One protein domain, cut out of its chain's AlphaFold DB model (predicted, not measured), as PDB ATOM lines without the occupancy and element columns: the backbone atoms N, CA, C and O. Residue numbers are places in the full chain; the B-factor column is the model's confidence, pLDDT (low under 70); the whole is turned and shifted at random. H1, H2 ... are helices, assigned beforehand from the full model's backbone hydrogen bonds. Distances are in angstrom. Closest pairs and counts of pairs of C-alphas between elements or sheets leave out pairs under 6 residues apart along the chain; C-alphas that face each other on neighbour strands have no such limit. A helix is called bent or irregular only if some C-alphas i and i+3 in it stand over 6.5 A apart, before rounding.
ATOM      1  N   GLN A   2      60.115  10.076  57.137       61.94
ATOM      2  CA  GLN A   2      60.351   8.708  56.615       61.94
ATOM      3  C   GLN A   2      59.693   7.533  57.376       61.94
ATOM      4  O   GLN A   2      59.641   6.419  56.852       61.94
ATOM      5  N   TRP A   3      59.254   7.722  58.625       59.84
ATOM      6  CA  TRP A   3      58.814   6.611  59.480       59.84
ATOM      7  C   TRP A   3      57.350   6.211  59.246       59.84
ATOM      8  O   TRP A   3      57.057   5.018  59.223       59.84
ATOM      9  N   ALA A   4      56.457   7.180  59.006       61.66
ATOM     10  CA  ALA A   4      55.042   6.929  58.712       61.66
ATOM     11  C   ALA A   4      54.867   6.225  57.356       61.66
ATOM     12  O   ALA A   4      54.240   5.167  57.304       61.66
ATOM     13  N   ASP A   5      55.559   6.700  56.314       69.19
ATOM     14  CA  ASP A   5      55.626   6.031  55.003       69.19
ATOM     15  C   ASP A   5      56.112   4.583  55.133       69.19
ATOM     16  O   ASP A   5      55.594   3.657  54.515       69.19
ATOM     17  N   SER A   6      57.083   4.352  56.021       77.50
ATOM     18  CA  SER A   6      57.627   3.015  56.271       77.50
ATOM     19  C   SER A   6      56.653   2.081  57.001       77.50
ATOM     20  O   SER A   6      56.777   0.858  56.876       77.50
ATOM     21  N   LEU A   7      55.694   2.616  57.766       87.31
ATOM     22  CA  LEU A   7      54.636   1.835  58.413       87.31
ATOM     23  C   LEU A   7      53.485   1.541  57.448       87.31
ATOM     24  O   LEU A   7      53.037   0.393  57.395       87.31
ATOM     25  N   ALA A   8      53.063   2.530  56.657       90.31
ATOM     26  CA  ALA A   8      52.037   2.363  55.632       90.31
ATOM     27  C   ALA A   8      52.466   1.324  54.583       90.31
ATOM     28  O   ALA A   8      51.758   0.341  54.373       90.31
ATOM     29  N   ASP A   9      53.689   1.437  54.052       92.31
ATOM     30  CA  ASP A   9      54.258   0.454  53.120       92.31
ATOM     31  C   ASP A   9      54.335  -0.949  53.730       92.31
ATOM     32  O   ASP A   9      54.087  -1.959  53.066       92.31
ATOM     33  N   ARG A  10      54.687  -1.045  55.018       93.06
ATOM     34  CA  ARG A  10      54.762  -2.335  55.713       93.06
ATOM     35  C   ARG A  10      53.379  -2.965  55.855       93.06
ATOM     36  O   ARG A  10      53.273  -4.181  55.679       93.06
ATOM     37  N   SER A  11      52.366  -2.167  56.184       94.56
ATOM     38  CA  SER A  11      50.976  -2.615  56.287       94.56
ATOM     39  C   SER A  11      50.453  -3.073  54.927       94.56
ATOM     40  O   SER A  11      50.039  -4.224  54.796       94.56
ATOM     41  N   ALA A  12      50.611  -2.233  53.898       96.50
ATOM     42  CA  ALA A  12      50.260  -2.529  52.512       96.50
ATOM     43  C   ALA A  12      50.894  -3.846  52.044       96.50
ATOM     44  O   ALA A  12      50.203  -4.783  51.644       96.50
ATOM     45  N   ARG A  13      52.214  -3.987  52.212       96.06
ATOM     46  CA  ARG A  13      52.935  -5.218  51.867       96.06
ATOM     47  C   ARG A  13      52.431  -6.434  52.641       96.06
ATOM     48  O   ARG A  13      52.358  -7.523  52.076       96.06
ATOM     49  N   ARG A  14      52.153  -6.294  53.943       95.50
ATOM     50  CA  ARG A  14      51.655  -7.403  54.774       95.50
ATOM     51  C   ARG A  14      50.294  -7.874  54.276       95.50
ATOM     52  O   ARG A  14      50.096  -9.079  54.157       95.50
ATOM     53  N   TRP A  15      49.397  -6.939  53.989       96.31
ATOM     54  CA  TRP A  15      48.063  -7.244  53.493       96.31
ATOM     55  C   TRP A  15      48.117  -7.910  52.110       96.31
ATOM     56  O   TRP A  15      47.574  -9.001  51.941       96.31
ATOM     57  N   LEU A  16      48.902  -7.357  51.176       96.75
ATOM     58  CA  LEU A  16      49.108  -7.933  49.842       96.75
ATOM     59  C   LEU A  16      49.668  -9.365  49.899       96.75
ATOM     60  O   LEU A  16      49.217 -10.240  49.166       96.75
ATOM     61  N   ARG A  17      50.614  -9.649  50.807       94.19
ATOM     62  CA  ARG A  17      51.105 -11.026  51.022       94.19
ATOM     63  C   ARG A  17      50.011 -11.972  51.513       94.19
ATOM     64  O   ARG A  17      50.033 -13.142  51.147       94.19
ATOM     65  N   GLY A  18      49.091 -11.479  52.341       92.81
ATOM     66  CA  GLY A  18      47.965 -12.261  52.844       92.81
ATOM     67  C   GLY A  18      47.034 -12.724  51.725       92.81
ATOM     68  O   GLY A  18      46.639 -13.886  51.710       92.81
ATOM     69  N   ILE A  19      46.732 -11.848  50.761       93.50
ATOM     70  CA  ILE A  19      45.884 -12.218  49.619       93.50
ATOM     71  C   ILE A  19      46.643 -13.006  48.545       93.50
ATOM     72  O   ILE A  19      46.045 -13.868  47.912       93.50
ATOM     73  N   ALA A  20      47.951 -12.777  48.363       92.00
ATOM     74  CA  ALA A  20      48.741 -13.442  47.322       92.00
ATOM     75  C   ALA A  20      48.655 -14.970  47.409       92.00
ATOM     76  O   ALA A  20      48.414 -15.616  46.396       92.00
ATOM     77  N   GLY A  21      48.749 -15.532  48.620       87.62
ATOM     78  CA  GLY A  21      48.638 -16.981  48.823       87.62
ATOM     79  C   GLY A  21      47.249 -17.561  48.531       87.62
ATOM     80  O   GLY A  21      47.123 -18.762  48.329       87.62
ATOM     81  N   ARG A  22      46.194 -16.733  48.478       92.50
ATOM     82  CA  ARG A  22      44.834 -17.168  48.110       92.50
ATOM     83  C   ARG A  22      44.610 -17.197  46.596       92.50
ATOM     84  O   ARG A  22      43.579 -17.692  46.157       92.50
ATOM     85  N   LEU A  23      45.543 -16.651  45.816       94.62
ATOM     86  CA  LEU A  23      45.425 -16.471  44.365       94.62
ATOM     87  C   LEU A  23      46.449 -17.320  43.583       94.62
ATOM     88  O   LEU A  23      46.653 -17.099  42.392       94.62
ATOM     89  N   ASP A  24      47.089 -18.296  44.236       92.62
ATOM     90  CA  ASP A  24      48.134 -19.148  43.646       92.62
ATOM     91  C   ASP A  24      47.669 -19.906  42.391       92.62
ATOM     92  O   ASP A  24      48.401 -19.982  41.402       92.62
ATOM     93  N   SER A  25      46.435 -20.414  42.398       94.75
ATOM     94  CA  SER A  25      45.807 -21.083  41.250       94.75
ATOM     95  C   SER A  25      45.668 -20.161  40.033       94.75
ATOM     96  O   SER A  25      45.809 -20.614  38.897       94.75
ATOM     97  N   GLY A  26      45.481 -18.860  40.252       95.62
ATOM     98  CA  GLY A  26      45.386 -17.865  39.187       95.62
ATOM     99  C   GLY A  26      46.715 -17.612  38.488       95.62
ATOM    100  O   GLY A  26      46.762 -17.500  37.265       95.62
ATOM    101  N   TRP A  27      47.827 -17.621  39.229       94.62
ATOM    102  CA  TRP A  27      49.161 -17.553  38.621       94.62
ATOM    103  C   TRP A  27      49.458 -18.774  37.745       94.62
ATOM    104  O   TRP A  27      50.053 -18.638  36.676       94.62
ATOM    105  N   GLN A  28      49.013 -19.959  38.167       93.44
ATOM    106  CA  GLN A  28      49.136 -21.183  37.370       93.44
ATOM    107  C   GLN A  28      48.279 -21.112  36.100       93.44
ATOM    108  O   GLN A  28      48.751 -21.473  35.022       93.44
ATOM    109  N   ALA A  29      47.052 -20.591  36.205       94.31
ATOM    110  CA  ALA A  29      46.172 -20.387  35.059       94.31
ATOM    111  C   ALA A  29      46.785 -19.431  34.025       94.31
ATOM    112  O   ALA A  29      46.790 -19.740  32.835       94.31
ATOM    113  N   LEU A  30      47.394 -18.326  34.473       93.75
ATOM    114  CA  LEU A  30      48.097 -17.382  33.596       93.75
ATOM    115  C   LEU A  30      49.258 -18.026  32.828       93.75
ATOM    116  O   LEU A  30      49.492 -17.690  31.669       93.75
ATOM    117  N   ALA A  31      49.983 -18.960  33.448       89.25
ATOM    118  CA  ALA A  31      51.052 -19.689  32.768       89.25
ATOM    119  C   ALA A  31      50.506 -20.679  31.713       89.25
ATOM    120  O   ALA A  31      51.135 -20.896  30.668       89.25
ATOM    121  N   GLY A  32      49.335 -21.269  31.975       88.69
ATOM    122  CA  GLY A  32      48.701 -22.280  31.129       88.69
ATOM    123  C   GLY A  32      47.915 -21.716  29.941       88.69
ATOM    124  O   GLY A  32      48.062 -22.219  28.824       88.69
ATOM    125  N   ASP A  33      47.134 -20.654  30.144       90.31
ATOM    126  CA  ASP A  33      46.111 -20.199  29.195       90.31
ATOM    127  C   ASP A  33      46.391 -18.783  28.629       90.31
ATOM    128  O   ASP A  33      46.305 -17.781  29.347       90.31
ATOM    129  N   PRO A  34      46.680 -18.654  27.316       89.75
ATOM    130  CA  PRO A  34      46.908 -17.351  26.693       89.75
ATOM    131  C   PRO A  34      45.672 -16.439  26.632       89.75
ATOM    132  O   PRO A  34      45.834 -15.231  26.466       89.75
ATOM    133  N   SER A  35      44.449 -16.966  26.710       91.38
ATOM    134  CA  SER A  35      43.231 -16.143  26.744       91.38
ATOM    135  C   SER A  35      43.105 -15.402  28.078       91.38
ATOM    136  O   SER A  35      42.906 -14.183  28.095       91.38
ATOM    137  N   VAL A  36      43.360 -16.111  29.180       94.94
ATOM    138  CA  VAL A  36      43.419 -15.566  30.542       94.94
ATOM    139  C   VAL A  36      44.544 -14.536  30.650       94.94
ATOM    140  O   VAL A  36      44.330 -13.454  31.193       94.94
ATOM    141  N   TRP A  37      45.706 -14.805  30.040       94.12
ATOM    142  CA  TRP A  37      46.808 -13.838  29.973       94.12
ATOM    143  C   TRP A  37      46.406 -12.515  29.306       94.12
ATOM    144  O   TRP A  37      46.656 -11.442  29.845       94.12
ATOM    145  N   ARG A  38      45.734 -12.555  28.146       93.44
ATOM    146  CA  ARG A  38      45.294 -11.324  27.458       93.44
ATOM    147  C   ARG A  38      44.287 -10.530  28.285       93.44
ATOM    148  O   ARG A  38      44.297  -9.301  28.246       93.44
ATOM    149  N   ALA A  39      43.393 -11.215  28.997       95.94
ATOM    150  CA  ALA A  39      42.473 -10.552  29.911       95.94
ATOM    151  C   ALA A  39      43.242  -9.885  31.058       95.94
ATOM    152  O   ALA A  39      43.034  -8.701  31.322       95.94
ATOM    153  N   PHE A  40      44.188 -10.604  31.660       96.81
ATOM    154  CA  PHE A  40      45.082 -10.081  32.684       96.81
ATOM    155  C   PHE A  40      45.873  -8.848  32.231       96.81
ATOM    156  O   PHE A  40      45.904  -7.871  32.973       96.81
ATOM    157  N   ASP A  41      46.428  -8.823  31.018       95.94
ATOM    158  CA  ASP A  41      47.147  -7.648  30.496       95.94
ATOM    159  C   ASP A  41      46.251  -6.399  30.445       95.94
ATOM    160  O   ASP A  41      46.684  -5.297  30.790       95.94
ATOM    161  N   ARG A  42      44.968  -6.559  30.086       96.44
ATOM    162  CA  ARG A  42      43.996  -5.452  30.137       96.44
ATOM    163  C   ARG A  42      43.759  -4.977  31.567       96.44
ATOM    164  O   ARG A  42      43.676  -3.774  31.803       96.44
ATOM    165  N   HIS A  43      43.664  -5.904  32.517       97.88
ATOM    166  CA  HIS A  43      43.538  -5.568  33.933       97.88
ATOM    167  C   HIS A  43      44.782  -4.873  34.479       97.88
ATOM    168  O   HIS A  43      44.648  -3.926  35.246       97.88
ATOM    169  N   LEU A  44      45.972  -5.296  34.056       97.56
ATOM    170  CA  LEU A  44      47.236  -4.681  34.435       97.56
ATOM    171  C   LEU A  44      47.283  -3.223  33.983       97.56
ATOM    172  O   LEU A  44      47.485  -2.348  34.820       97.56
ATOM    173  N   ALA A  45      46.980  -2.949  32.712       97.75
ATOM    174  CA  ALA A  45      46.891  -1.581  32.206       97.75
ATOM    175  C   ALA A  45      45.811  -0.752  32.930       97.75
ATOM    176  O   ALA A  45      46.049   0.399  33.284       97.75
ATOM    177  N   ALA A  46      44.637  -1.336  33.189       97.88
ATOM    178  CA  ALA A  46      43.536  -0.633  33.846       97.88
ATOM    179  C   ALA A  46      43.797  -0.321  35.330       97.88
ATOM    180  O   ALA A  46      43.305   0.687  35.834       97.88
ATOM    181  N   VAL A  47      44.520  -1.182  36.053       98.50
ATOM    182  CA  VAL A  47      44.936  -0.911  37.441       98.50
ATOM    183  C   VAL A  47      46.041   0.139  37.462       98.50
ATOM    184  O   VAL A  47      45.983   1.052  38.281       98.50
ATOM    185  N   ASP A  48      47.012   0.036  36.554       98.12
ATOM    186  CA  ASP A  48      48.107   1.000  36.438       98.12
ATOM    187  C   ASP A  48      47.581   2.425  36.202       98.12
ATOM    188  O   ASP A  48      47.988   3.366  36.889       98.12
ATOM    189  N   ASP A  49      46.606   2.555  35.296       97.81
ATOM    190  CA  ASP A  49      45.930   3.814  34.998       97.81
ATOM    191  C   ASP A  49      45.084   4.327  36.170       97.81
ATOM    192  O   ASP A  49      45.189   5.500  36.525       97.81
ATOM    193  N   ALA A  50      44.297   3.458  36.815       96.69
ATOM    194  CA  ALA A  50      43.480   3.838  37.968       96.69
ATOM    195  C   ALA A  50      44.340   4.374  39.122       96.69
ATOM    196  O   ALA A  50      44.058   5.446  39.654       96.69
ATOM    197  N   VAL A  51      45.429   3.675  39.454       96.62
ATOM    198  CA  VAL A  51      46.360   4.089  40.513       96.62
ATOM    199  C   VAL A  51      47.085   5.378  40.145       96.62
ATOM    200  O   VAL A  51      47.260   6.243  41.001       96.62
ATOM    201  N   ARG A  52      47.495   5.545  38.881       95.06
ATOM    202  CA  ARG A  52      48.081   6.805  38.404       95.06
ATOM    203  C   ARG A  52      47.091   7.962  38.552       95.06
ATOM    204  O   ARG A  52      47.448   8.982  39.129       95.06
ATOM    205  N   CYS A  53      45.854   7.793  38.087       94.00
ATOM    206  CA  CYS A  53      44.809   8.806  38.226       94.00
ATOM    207  C   CYS A  53      44.551   9.145  39.698       94.00
ATOM    208  O   CYS A  53      44.470  10.316  40.054       94.00
ATOM    209  N   GLU A  54      44.485   8.146  40.578       92.19
ATOM    210  CA  GLU A  54      44.327   8.374  42.013       92.19
ATOM    211  C   GLU A  54      45.517   9.137  42.621       92.19
ATOM    212  O   GLU A  54      45.334   9.992  43.495       92.19
ATOM    213  N   GLN A  55      46.738   8.844  42.175       91.19
ATOM    214  CA  GLN A  55      47.942   9.537  42.624       91.19
ATOM    215  C   GLN A  55      47.950  11.008  42.183       91.19
ATOM    216  O   GLN A  55      48.285  11.879  42.985       91.19
ATOM    217  N   ASP A  56      47.560  11.275  40.936       89.81
ATOM    218  CA  ASP A  56      47.686  12.592  40.307       89.81
ATOM    219  C   ASP A  56      46.490  13.514  40.595       89.81
ATOM    220  O   ASP A  56      46.646  14.732  40.680       89.81
ATOM    221  N   MET A  57      45.284  12.953  40.735       88.25
ATOM    222  CA  MET A  57      44.035  13.726  40.782       88.25
ATOM    223  C   MET A  57      43.455  13.897  42.185       88.25
ATOM    224  O   MET A  57      42.606  14.767  42.380       88.25
ATOM    225  N   VAL A  58      43.875  13.090  43.163       87.00
ATOM    226  CA  VAL A  58      43.348  13.181  44.531       87.00
ATOM    227  C   VAL A  58      44.303  14.015  45.391       87.00
ATOM    228  O   VAL A  58      45.389  13.536  45.738       87.00
ATOM    229  N   PRO A  59      43.925  15.254  45.765       83.69
ATOM    230  CA  PRO A  59      44.763  16.099  46.600       83.69
ATOM    231  C   PRO A  59      44.906  15.480  47.990       83.69
ATOM    232  O   PRO A  59      43.921  15.195  48.671       83.69
ATOM    233  N   ARG A  60      46.153  15.288  48.424       83.31
ATOM    234  CA  ARG A  60      46.490  14.770  49.753       83.31
ATOM    235  C   ARG A  60      47.422  15.740  50.458       83.31
ATOM    236  O   ARG A  60      48.271  16.363  49.828       83.31
ATOM    237  N   GLN A  61      47.252  15.856  51.772       81.25
ATOM    238  CA  GLN A  61      48.139  16.671  52.607       81.25
ATOM    239  C   GLN A  61      49.561  16.100  52.639       81.25
ATOM    240  O   GLN A  61      50.525  16.858  52.670       81.25
ATOM    241  N   GLU A  62      49.681  14.771  52.581       78.69
ATOM    242  CA  GLU A  62      50.949  14.053  52.504       78.69
ATOM    243  C   GLU A  62      50.928  13.072  51.318       78.69
ATOM    244  O   GLU A  62      49.902  12.423  51.077       78.69
ATOM    245  N   PRO A  63      52.030  12.965  50.553       80.69
ATOM    246  CA  PRO A  63      52.124  12.014  49.454       80.69
ATOM    247  C   PRO A  63      52.102  10.578  49.990       80.69
ATOM    248  O   PRO A  63      52.819  10.245  50.927       80.69
ATOM    249  N   VAL A  64      51.305   9.717  49.361       88.69
ATOM    250  CA  VAL A  64      51.272   8.276  49.644       88.69
ATOM    251  C   VAL A  64      52.066   7.523  48.584       88.69
ATOM    252  O   VAL A  64      52.128   7.936  47.427       88.69
ATOM    253  N   SER A  65      52.688   6.412  48.971       93.06
ATOM    254  CA  SER A  65      53.422   5.586  48.017       93.06
ATOM    255  C   SER A  65      52.465   4.885  47.048       93.06
ATOM    256  O   SER A  65      51.342   4.514  47.397       93.06
ATOM    257  N   ARG A  66      52.947   4.615  45.833       95.44
ATOM    258  CA  ARG A  66      52.226   3.805  44.842       95.44
ATOM    259  C   ARG A  66      51.872   2.412  45.372       95.44
ATOM    260  O   ARG A  66      50.803   1.896  45.071       95.44
ATOM    261  N   LEU A  67      52.724   1.831  46.223       96.38
ATOM    262  CA  LEU A  67      52.457   0.562  46.905       96.38
ATOM    263  C   LEU A  67      51.217   0.632  47.810       96.38
ATOM    264  O   LEU A  67      50.434  -0.315  47.845       96.38
ATOM    265  N   VAL A  68      51.046   1.734  48.544       96.19
ATOM    266  CA  VAL A  68      49.866   1.955  49.392       96.19
ATOM    267  C   VAL A  68      48.616   2.117  48.535       96.19
ATOM    268  O   VAL A  68      47.608   1.489  48.845       96.19
ATOM    269  N   LEU A  69      48.695   2.871  47.434       97.00
ATOM    270  CA  LEU A  69      47.583   3.020  46.486       97.00
ATOM    271  C   LEU A  69      47.170   1.676  45.869       97.00
ATOM    272  O   LEU A  69      45.997   1.325  45.873       97.00
ATOM    273  N   LEU A  70      48.135   0.864  45.424       98.38
ATOM    274  CA  LEU A  70      47.879  -0.483  44.902       98.38
ATOM    275  C   LEU A  70      47.235  -1.404  45.945       98.38
ATOM    276  O   LEU A  70      46.358  -2.197  45.608       98.38
ATOM    277  N   ALA A  71      47.669  -1.320  47.206       98.12
ATOM    278  CA  ALA A  71      47.071  -2.093  48.289       98.12
ATOM    279  C   ALA A  71      45.649  -1.623  48.624       98.12
ATOM    280  O   ALA A  71      44.800  -2.472  48.864       98.12
ATOM    281  N   GLY A  72      45.389  -0.312  48.604       97.56
ATOM    282  CA  GLY A  72      44.050   0.258  48.765       97.56
ATOM    283  C   GLY A  72      43.110  -0.195  47.653       97.56
ATOM    284  O   GLY A  72      42.113  -0.850  47.925       97.56
ATOM    285  N   HIS A  73      43.507   0.002  46.395       98.12
ATOM    286  CA  HIS A  73      42.724  -0.423  45.232       98.12
ATOM    287  C   HIS A  73      42.416  -1.930  45.250       98.12
ATOM    288  O   HIS A  73      41.299  -2.360  44.969       98.12
ATOM    289  N   ALA A  74      43.391  -2.767  45.615       98.31
ATOM    290  CA  ALA A  74      43.169  -4.203  45.773       98.31
ATOM    291  C   ALA A  74      42.247  -4.536  46.959       98.31
ATOM    292  O   ALA A  74      41.487  -5.502  46.883       98.31
ATOM    293  N   HIS A  75      42.332  -3.778  48.053       98.06
ATOM    294  CA  HIS A  75      41.479  -3.953  49.224       98.06
ATOM    295  C   HIS A  75      40.020  -3.644  48.909       98.06
ATOM    296  O   HIS A  75      39.154  -4.424  49.300       98.06
ATOM    297  N   ASP A  76      39.764  -2.585  48.149       97.88
ATOM    298  CA  ASP A  76      38.419  -2.201  47.728       97.88
ATOM    299  C   ASP A  76      37.816  -3.276  46.815       97.88
ATOM    300  O   ASP A  76      36.742  -3.797  47.107       97.88
ATOM    301  N   VAL A  77      38.571  -3.732  45.802       98.06
ATOM    302  CA  VAL A  77      38.153  -4.848  44.929       98.06
ATOM    303  C   VAL A  77      37.863  -6.117  45.732       98.06
ATOM    304  O   VAL A  77      36.878  -6.805  45.473       98.06
ATOM    305  N   TRP A  78      38.720  -6.459  46.700       97.62
ATOM    306  CA  TRP A  78      38.509  -7.631  47.551       97.62
ATOM    307  C   TRP A  78      37.242  -7.492  48.399       97.62
ATOM    308  O   TRP A  78      36.499  -8.458  48.555       97.62
ATOM    309  N   THR A  79      37.019  -6.312  48.974       97.50
ATOM    310  CA  THR A  79      35.903  -6.046  49.885       97.50
ATOM    311  C   THR A  79      34.575  -6.080  49.140       97.50
ATOM    312  O   THR A  79      33.705  -6.848  49.537       97.50
ATOM    313  N   GLU A  80      34.459  -5.372  48.013       97.19
ATOM    314  CA  GLU A  80      33.263  -5.420  47.157       97.19
ATOM    315  C   GLU A  80      32.959  -6.850  46.695       97.19
ATOM    316  O   GLU A  80      31.814  -7.295  46.705       97.19
ATOM    317  N   ALA A  81      33.987  -7.616  46.323       96.31
ATOM    318  CA  ALA A  81      33.796  -8.998  45.909       96.31
ATOM    319  C   ALA A  81      33.342  -9.897  47.070       96.31
ATOM    320  O   ALA A  81      32.475 -10.752  46.887       96.31
ATOM    321  N   ALA A  82      33.899  -9.702  48.267       95.00
ATOM    322  CA  ALA A  82      33.510 -10.451  49.457       95.00
ATOM    323  C   ALA A  82      32.060 -10.163  49.878       95.00
ATOM    324  O   ALA A  82      31.383 -11.076  50.339       95.00
ATOM    325  N   GLU A  83      31.567  -8.935  49.683       96.88
ATOM    326  CA  GLU A  83      30.152  -8.583  49.883       96.88
ATOM    327  C   GLU A  83      29.211  -9.319  48.916       96.88
ATOM    328  O   GLU A  83      28.035  -9.509  49.217       96.88
ATOM    329  N   LEU A  84      29.736  -9.772  47.775       96.12
ATOM    330  CA  LEU A  84      29.034 -10.577  46.773       96.12
ATOM    331  C   LEU A  84      29.330 -12.082  46.902       96.12
ATOM    332  O   LEU A  84      29.137 -12.829  45.942       96.12
ATOM    333  N   ASP A  85      29.834 -12.522  48.060       97.00
ATOM    334  CA  ASP A  85      30.221 -13.910  48.354       97.00
ATOM    335  C   ASP A  85      31.253 -14.505  47.378       97.00
ATOM    336  O   ASP A  85      31.424 -15.726  47.283       97.00
ATOM    337  N   TRP A  86      31.996 -13.659  46.661       96.56
ATOM    338  CA  TRP A  86      33.022 -14.127  45.744       96.56
ATOM    339  C   TRP A  86      34.152 -14.826  46.504       96.56
ATOM    340  O   TRP A  86      34.645 -14.352  47.533       96.56
ATOM    341  N   GLN A  87      34.606 -15.950  45.954       95.38
ATOM    342  CA  GLN A  87      35.802 -16.649  46.401       95.38
ATOM    343  C   GLN A  87      36.736 -16.870  45.210       95.38
ATOM    344  O   GLN A  87      36.257 -17.199  44.123       95.38
ATOM    345  N   PRO A  88      38.063 -16.764  45.407       94.81
ATOM    346  CA  PRO A  88      39.017 -17.131  44.373       94.81
ATOM    347  C   PRO A  88      38.794 -18.570  43.891       94.81
ATOM    348  O   PRO A  88      38.654 -19.464  44.735       94.81
ATOM    349  N   PRO A  89      38.824 -18.836  42.573       96.19
ATOM    350  CA  PRO A  89      38.771 -20.204  42.081       96.19
ATOM    351  C   PRO A  89      39.941 -21.026  42.635       96.19
ATOM    352  O   PRO A  89      41.106 -20.659  42.469       96.19
ATOM    353  N   ALA A  90      39.642 -22.144  43.299       94.00
ATOM    354  CA  ALA A  90      40.660 -22.991  43.927       94.00
ATOM    355  C   ALA A  90      41.559 -23.690  42.894       94.00
ATOM    356  O   ALA A  90      42.751 -23.868  43.133       94.00
ATOM    357  N   ASP A  91      40.998 -24.024  41.731       94.38
ATOM    358  CA  ASP A  91      41.684 -24.738  40.658       94.38
ATOM    359  C   ASP A  91      42.024 -23.807  39.486       94.38
ATOM    360  O   ASP A  91      41.202 -22.957  39.128       94.38
ATOM    361  N   PRO A  92      43.175 -23.994  38.807       94.19
ATOM    362  CA  PRO A  92      43.550 -23.186  37.644       94.19
ATOM    363  C   PRO A  92      42.494 -23.177  36.531       94.19
ATOM    364  O   PRO A  92      42.312 -22.165  35.870       94.19
ATOM    365  N   GLY A  93      41.750 -24.275  36.351       93.75
ATOM    366  CA  GLY A  93      40.684 -24.369  35.346       93.75
ATOM    367  C   GLY A  93      39.448 -23.506  35.632       93.75
ATOM    368  O   GLY A  93      38.643 -23.295  34.732       93.75
ATOM    369  N   GLY A  94      39.289 -23.003  36.861       94.12
ATOM    370  CA  GLY A  94      38.217 -22.068  37.217       94.12
ATOM    371  C   GLY A  94      38.519 -20.616  36.836       94.12
ATOM    372  O   GLY A  94      37.626 -19.773  36.868       94.12
ATOM    373  N   TRP A  95      39.760 -20.316  36.453       96.62
ATOM    374  CA  TRP A  95      40.168 -18.992  36.004       96.62
ATOM    375  C   TRP A  95      39.901 -18.852  34.511       96.62
ATOM    376  O   TRP A  95      40.509 -19.533  33.690       96.62
ATOM    377  N   THR A  96      38.992 -17.948  34.161       96.25
ATOM    378  CA  THR A  96      38.619 -17.667  32.770       96.25
ATOM    379  C   THR A  96      38.858 -16.196  32.448       96.25
ATOM    380  O   THR A  96      39.069 -15.379  33.342       96.25
ATOM    381  N   ASP A  97      38.776 -15.822  31.172       93.00
ATOM    382  CA  ASP A  97      38.845 -14.418  30.744       93.00
ATOM    383  C   ASP A  97      37.686 -13.546  31.272       93.00
ATOM    384  O   ASP A  97      37.744 -12.318  31.170       93.00
ATOM    385  N   ARG A  98      36.656 -14.171  31.858       93.94
ATOM    386  CA  ARG A  98      35.520 -13.526  32.530       93.94
ATOM    387  C   ARG A  98      35.709 -13.362  34.038       93.94
ATOM    388  O   ARG A  98      34.896 -12.684  34.659       93.94
ATOM    389  N   GLU A  99      36.758 -13.944  34.623       94.94
ATOM    390  CA  GLU A  99      37.041 -13.881  36.063       94.94
ATOM    391  C   GLU A  99      37.657 -12.526  36.452       94.94
ATOM    392  O   GLU A  99      38.832 -12.399  36.799       94.94
ATOM    393  N   TRP A 100      36.854 -11.471  36.329       95.00
ATOM    394  CA  TRP A 100      37.304 -10.083  36.412       95.00
ATOM    395  C   TRP A 100      37.962  -9.747  37.758       95.00
ATOM    396  O   TRP A 100      39.023  -9.119  37.788       95.00
ATOM    397  N   THR A 101      37.360 -10.184  38.868       97.50
ATOM    398  CA  THR A 101      37.827  -9.882  40.228       97.50
ATOM    399  C   THR A 101      39.199 -10.485  40.476       97.50
ATOM    400  O   THR A 101      40.145  -9.765  40.814       97.50
ATOM    401  N   GLY A 102      39.336 -11.794  40.255       97.38
ATOM    402  CA  GLY A 102      40.608 -12.480  40.431       97.38
ATOM    403  C   GLY A 102      41.709 -11.868  39.564       97.38
ATOM    404  O   GLY A 102      42.804 -11.594  40.059       97.38
ATOM    405  N   LEU A 103      41.426 -11.603  38.283       97.94
ATOM    406  CA  LEU A 103      42.410 -11.037  37.356       97.94
ATOM    407  C   LEU A 103      42.837  -9.618  37.753       97.94
ATOM    408  O   LEU A 103      44.022  -9.286  37.649       97.94
ATOM    409  N   ARG A 104      41.918  -8.794  38.270       98.50
ATOM    410  CA  ARG A 104      42.249  -7.457  38.783       98.50
ATOM    411  C   ARG A 104      43.116  -7.526  40.039       98.50
ATOM    412  O   ARG A 104      44.070  -6.757  40.150       98.50
ATOM    413  N   LEU A 105      42.856  -8.466  40.947       98.31
ATOM    414  CA  LEU A 105      43.684  -8.675  42.142       98.31
ATOM    415  C   LEU A 105      45.093  -9.178  41.793       98.31
ATOM    416  O   LEU A 105      46.081  -8.673  42.334       98.31
ATOM    417  N   LEU A 106      45.209 -10.117  40.848       97.69
ATOM    418  CA  LEU A 106      46.502 -10.560  40.318       97.69
ATOM    419  C   LEU A 106      47.274  -9.387  39.694       97.69
ATOM    420  O   LEU A 106      48.476  -9.253  39.923       97.69
ATOM    421  N   ALA A 107      46.598  -8.511  38.943       98.12
ATOM    422  CA  ALA A 107      47.214  -7.326  38.348       98.12
ATOM    423  C   ALA A 107      47.767  -6.368  39.417       98.12
ATOM    424  O   ALA A 107      48.912  -5.924  39.310       98.12
ATOM    425  N   CYS A 108      47.011  -6.121  40.492       98.38
ATOM    426  CA  CYS A 108      47.480  -5.313  41.621       98.38
ATOM    427  C   CYS A 108      48.738  -5.907  42.259       98.38
ATOM    428  O   CYS A 108      49.712  -5.193  42.492       98.38
ATOM    429  N   LEU A 109      48.748  -7.222  42.504       97.62
ATOM    430  CA  LEU A 109      49.913  -7.919  43.049       97.62
ATOM    431  C   LEU A 109      51.118  -7.836  42.112       97.62
ATOM    432  O   LEU A 109      52.237  -7.619  42.576       97.62
ATOM    433  N   ARG A 110      50.896  -7.983  40.801       96.75
ATOM    434  CA  ARG A 110      51.951  -7.919  39.785       96.75
ATOM    435  C   ARG A 110      52.643  -6.563  39.767       96.75
ATOM    436  O   ARG A 110      53.870  -6.550  39.706       96.75
ATOM    437  N   LEU A 111      51.866  -5.481  39.802       97.50
ATOM    438  CA  LEU A 111      52.366  -4.105  39.840       97.50
ATOM    439  C   LEU A 111      53.026  -3.806  41.186       97.50
ATOM    440  O   LEU A 111      54.141  -3.303  41.233       97.50
ATOM    441  N   ALA A 112      52.394  -4.209  42.292       97.31
ATOM    442  CA  ALA A 112      52.937  -3.983  43.626       97.31
ATOM    443  C   ALA A 112      54.284  -4.679  43.834       97.31
ATOM    444  O   ALA A 112      55.117  -4.176  44.581       97.31
ATOM    445  N   ALA A 113      54.512  -5.829  43.199       95.44
ATOM    446  CA  ALA A 113      55.782  -6.544  43.268       95.44
ATOM    447  C   ALA A 113      56.942  -5.832  42.556       95.44
ATOM    448  O   ALA A 113      58.096  -6.129  42.864       95.44
ATOM    449  N   ASP A 114      56.650  -4.913  41.633       94.81
ATOM    450  CA  ASP A 114      57.665  -4.115  40.940       94.81
ATOM    451  C   ASP A 114      58.038  -2.842  41.738       94.81
ATOM    452  O   ASP A 114      59.021  -2.173  41.423       94.81
ATOM    453  N   GLU A 115      57.324  -2.547  42.833       94.38
ATOM    454  CA  GLU A 115      57.645  -1.444  43.744       94.38
ATOM    455  C   GLU A 115      58.839  -1.775  44.668       94.38
ATOM    456  O   GLU A 115      58.962  -2.910  45.143       94.38
ATOM    457  N   PRO A 116      59.675  -0.791  45.070       88.38
ATOM    458  CA  PRO A 116      60.874  -1.018  45.898       88.38
ATOM    459  C   PRO A 116      60.637  -1.762  47.223       88.38
ATOM    460  O   PRO A 116      61.543  -2.379  47.784       88.38
ATOM    461  N   ARG A 117      59.416  -1.677  47.762       89.25
ATOM    462  CA  ARG A 117      58.994  -2.321  49.016       89.25
ATOM    463  C   ARG A 117      57.856  -3.316  48.794       89.25
ATOM    464  O   ARG A 117      57.174  -3.680  49.750       89.25
ATOM    465  N   GLY A 118      57.676  -3.767  47.559       91.12
ATOM    466  CA  GLY A 118      56.634  -4.687  47.144       91.12
ATOM    467  C   GLY A 118      56.652  -6.050  47.843       91.12
ATOM    468  O   GLY A 118      57.645  -6.454  48.472       91.12
ATOM    469  N   PRO A 119      55.540  -6.803  47.778       92.94
ATOM    470  CA  PRO A 119      55.553  -8.220  48.102       92.94
ATOM    471  C   PRO A 119      56.395  -8.993  47.075       92.94
ATOM    472  O   PRO A 119      56.474  -8.626  45.908       92.94
ATOM    473  N   LYS A 120      56.993 -10.108  47.504       90.75
ATOM    474  CA  LYS A 120      57.518 -11.092  46.551       90.75
ATOM    475  C   LYS A 120      56.342 -11.904  46.023       90.75
ATOM    476  O   LYS A 120      55.490 -12.296  46.821       90.75
ATOM    477  N   LEU A 121      56.310 -12.140  44.718       87.00
ATOM    478  CA  LEU A 121      55.317 -13.021  44.112       87.00
ATOM    479  C   LEU A 121      55.698 -14.494  44.323       87.00
ATOM    480  O   LEU A 121      56.879 -14.795  44.516       87.00
ATOM    481  N   PRO A 122      54.720 -15.415  44.303       83.94
ATOM    482  CA  PRO A 122      54.999 -16.847  44.299       83.94
ATOM    483  C   PRO A 122      55.712 -17.261  43.003       83.94
ATOM    484  O   PRO A 122      55.556 -16.617  41.965       83.94
ATOM    485  N   ALA A 123      56.442 -18.379  43.036       80.56
ATOM    486  CA  ALA A 123      57.191 -18.889  41.880       80.56
ATOM    487  C   ALA A 123      56.308 -19.079  40.630       80.56
ATOM    488  O   ALA A 123      56.741 -18.804  39.514       80.56
ATOM    489  N   ALA A 124      55.040 -19.471  40.808       79.56
ATOM    490  CA  ALA A 124      54.070 -19.591  39.716       79.56
ATOM    491  C   ALA A 124      53.920 -18.289  38.899       79.56
ATOM    492  O   ALA A 124      53.772 -18.337  37.680       79.56
ATOM    493  N   ALA A 125      54.030 -17.124  39.542       80.00
ATOM    494  CA  ALA A 125      53.968 -15.831  38.866       80.00
ATOM    495  C   ALA A 125      55.229 -15.538  38.032       80.00
ATOM    496  O   ALA A 125      55.148 -14.884  36.992       80.00
ATOM    497  N   GLU A 126      56.399 -16.018  38.464       76.81
ATOM    498  CA  GLU A 126      57.654 -15.891  37.709       76.81
ATOM    499  C   GLU A 126      57.626 -16.752  36.438       76.81
ATOM    500  O   GLU A 126      58.054 -16.308  35.367       76.81
ATOM    501  N   PHE A 127      57.044 -17.952  36.522       70.00
ATOM    502  CA  PHE A 127      56.797 -18.792  35.348       70.00
ATOM    503  C   PHE A 127      55.835 -18.127  34.365       70.00
ATOM    504  O   PHE A 127      56.101 -18.121  33.164       70.00
ATOM    505  N   ALA A 128      54.772 -17.501  34.872       72.00
ATOM    506  CA  ALA A 128      53.838 -16.748  34.045       72.00
ATOM    507  C   ALA A 128      54.545 -15.579  33.316       72.00
ATOM    508  O   ALA A 128      54.361 -15.415  32.113       72.00
ATOM    509  N   ARG A 129      55.448 -14.836  33.987       68.69
ATOM    510  CA  ARG A 129      56.266 -13.766  33.360       68.69
ATOM    511  C   ARG A 129      57.137 -14.252  32.195       68.69
ATOM    512  O   ARG A 129      57.423 -13.470  31.295       68.69
ATOM    513  N   SER A 130      57.614 -15.493  32.243       61.66
ATOM    514  CA  SER A 130      58.629 -16.010  31.314       61.66
ATOM    515  C   SER A 130      58.048 -16.488  29.979       61.66
ATOM    516  O   SER A 130      58.805 -16.847  29.076       61.66
ATOM    517  N   ARG A 131      56.718 -16.511  29.830       58.38
ATOM    518  CA  ARG A 131      56.072 -16.992  28.611       58.38
ATOM    519  C   ARG A 131      56.051 -15.879  27.556       58.38
ATOM    520  O   ARG A 131      55.427 -14.844  27.785       58.38
TER     521      ARG A 131
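Overview. This is residues 2 to 131 of the 147 residues of an uncharacterized protein of Amycolatopsis thermoflava (UniProt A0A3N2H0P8). Two long helices, H3 and H1, make opposite sides of an elongated all-helix body, and a hairpin of H4 and H5 fills the space between them, with H5 in the middle. H2 and H6 pack together at one end, and residues 56 to 61, of which 56 and 57 belong to H3, stick out at the other. The printed part has 130 residues with six named helices, H1 to H6 in chain order, and no named strand. It is compact, with a radius of gyration of the C-alphas of 14.5 A, and spans 45 by 28 by 24 A.

Along the chain. The longest helix, H3, is residues 34 to 57, 34.2 A from C-alpha 34 at (46.908, -17.351, 26.693) to C-alpha 57 at (44.035, 13.726, 40.782). H5 is residues 100 to 112, 18.3 A long, and H4 is residues 66 to 83, 25.8 A long. H1 is residues 2 to 20, 26.7 A long, and begins at C-alpha 2 at (60.351, 8.708, 56.615). H2 is residues 24 to 32. H6 is residues 123 to 129, with C-alpha 129 at (56.266, -13.766, 33.360). No helix is bent or irregular.

Arrangement. H3 touches H5 with its residues 39 to 48 alone, at a steep tilt of 63 degrees; the closest C-alphas, of Leu 44 and Ala 107, are 4.7 A apart. With residues 51 to 55 alone H3 touches H4, closest at the C-alphas of Val 51 and Leu 69, 6.2 A. H5 is the hub, touching four other helices. H4 and H5 form a helical hairpin at a shallow tilt of 19 degrees, opposite ways, with the C-alphas of Leu 67 and Ala 112 closest at 5.6 A. H1 touches H4 the same way at a steep tilt of 40 degrees, with the C-alphas of Ala 12 and Ala 71 closest at 5.3 A. H1 and H5 only just touch, with 3 pairs of C-alphas within 8 A, the closest being Leu 16 and Leu 109 at 6.8 A. H1, H4 and H5 form a bundle, three helices side by side, while H1 and H3 are apart. H2 is about perpendicular to H5, at 87 degrees, and touches it, closest at the C-alphas of Gly 26 and Gly 102, 7.3 A. H2 and H3 touch only at the corner by their link, closest at the C-alphas of Leu 30 and Trp 37, 5.2 A. H6 touches H2, closest at the C-alphas of Ala 31 and Ala 128, 4.2 A. In H1, H2, H3, H4, H5 and H6 every O i to N i+4 pair is within hydrogen-bond range.

Size, cuts and confidence. The two C-alphas farthest apart, of Gln 61 and Gly 93, are 45.1 A apart. The printed part has no cut. The link from H4 to H5, residues 84 to 99, is long. The mean pLDDT of the printed part is 91.5, with residues 2 to 5 and 129 to 131 under 70.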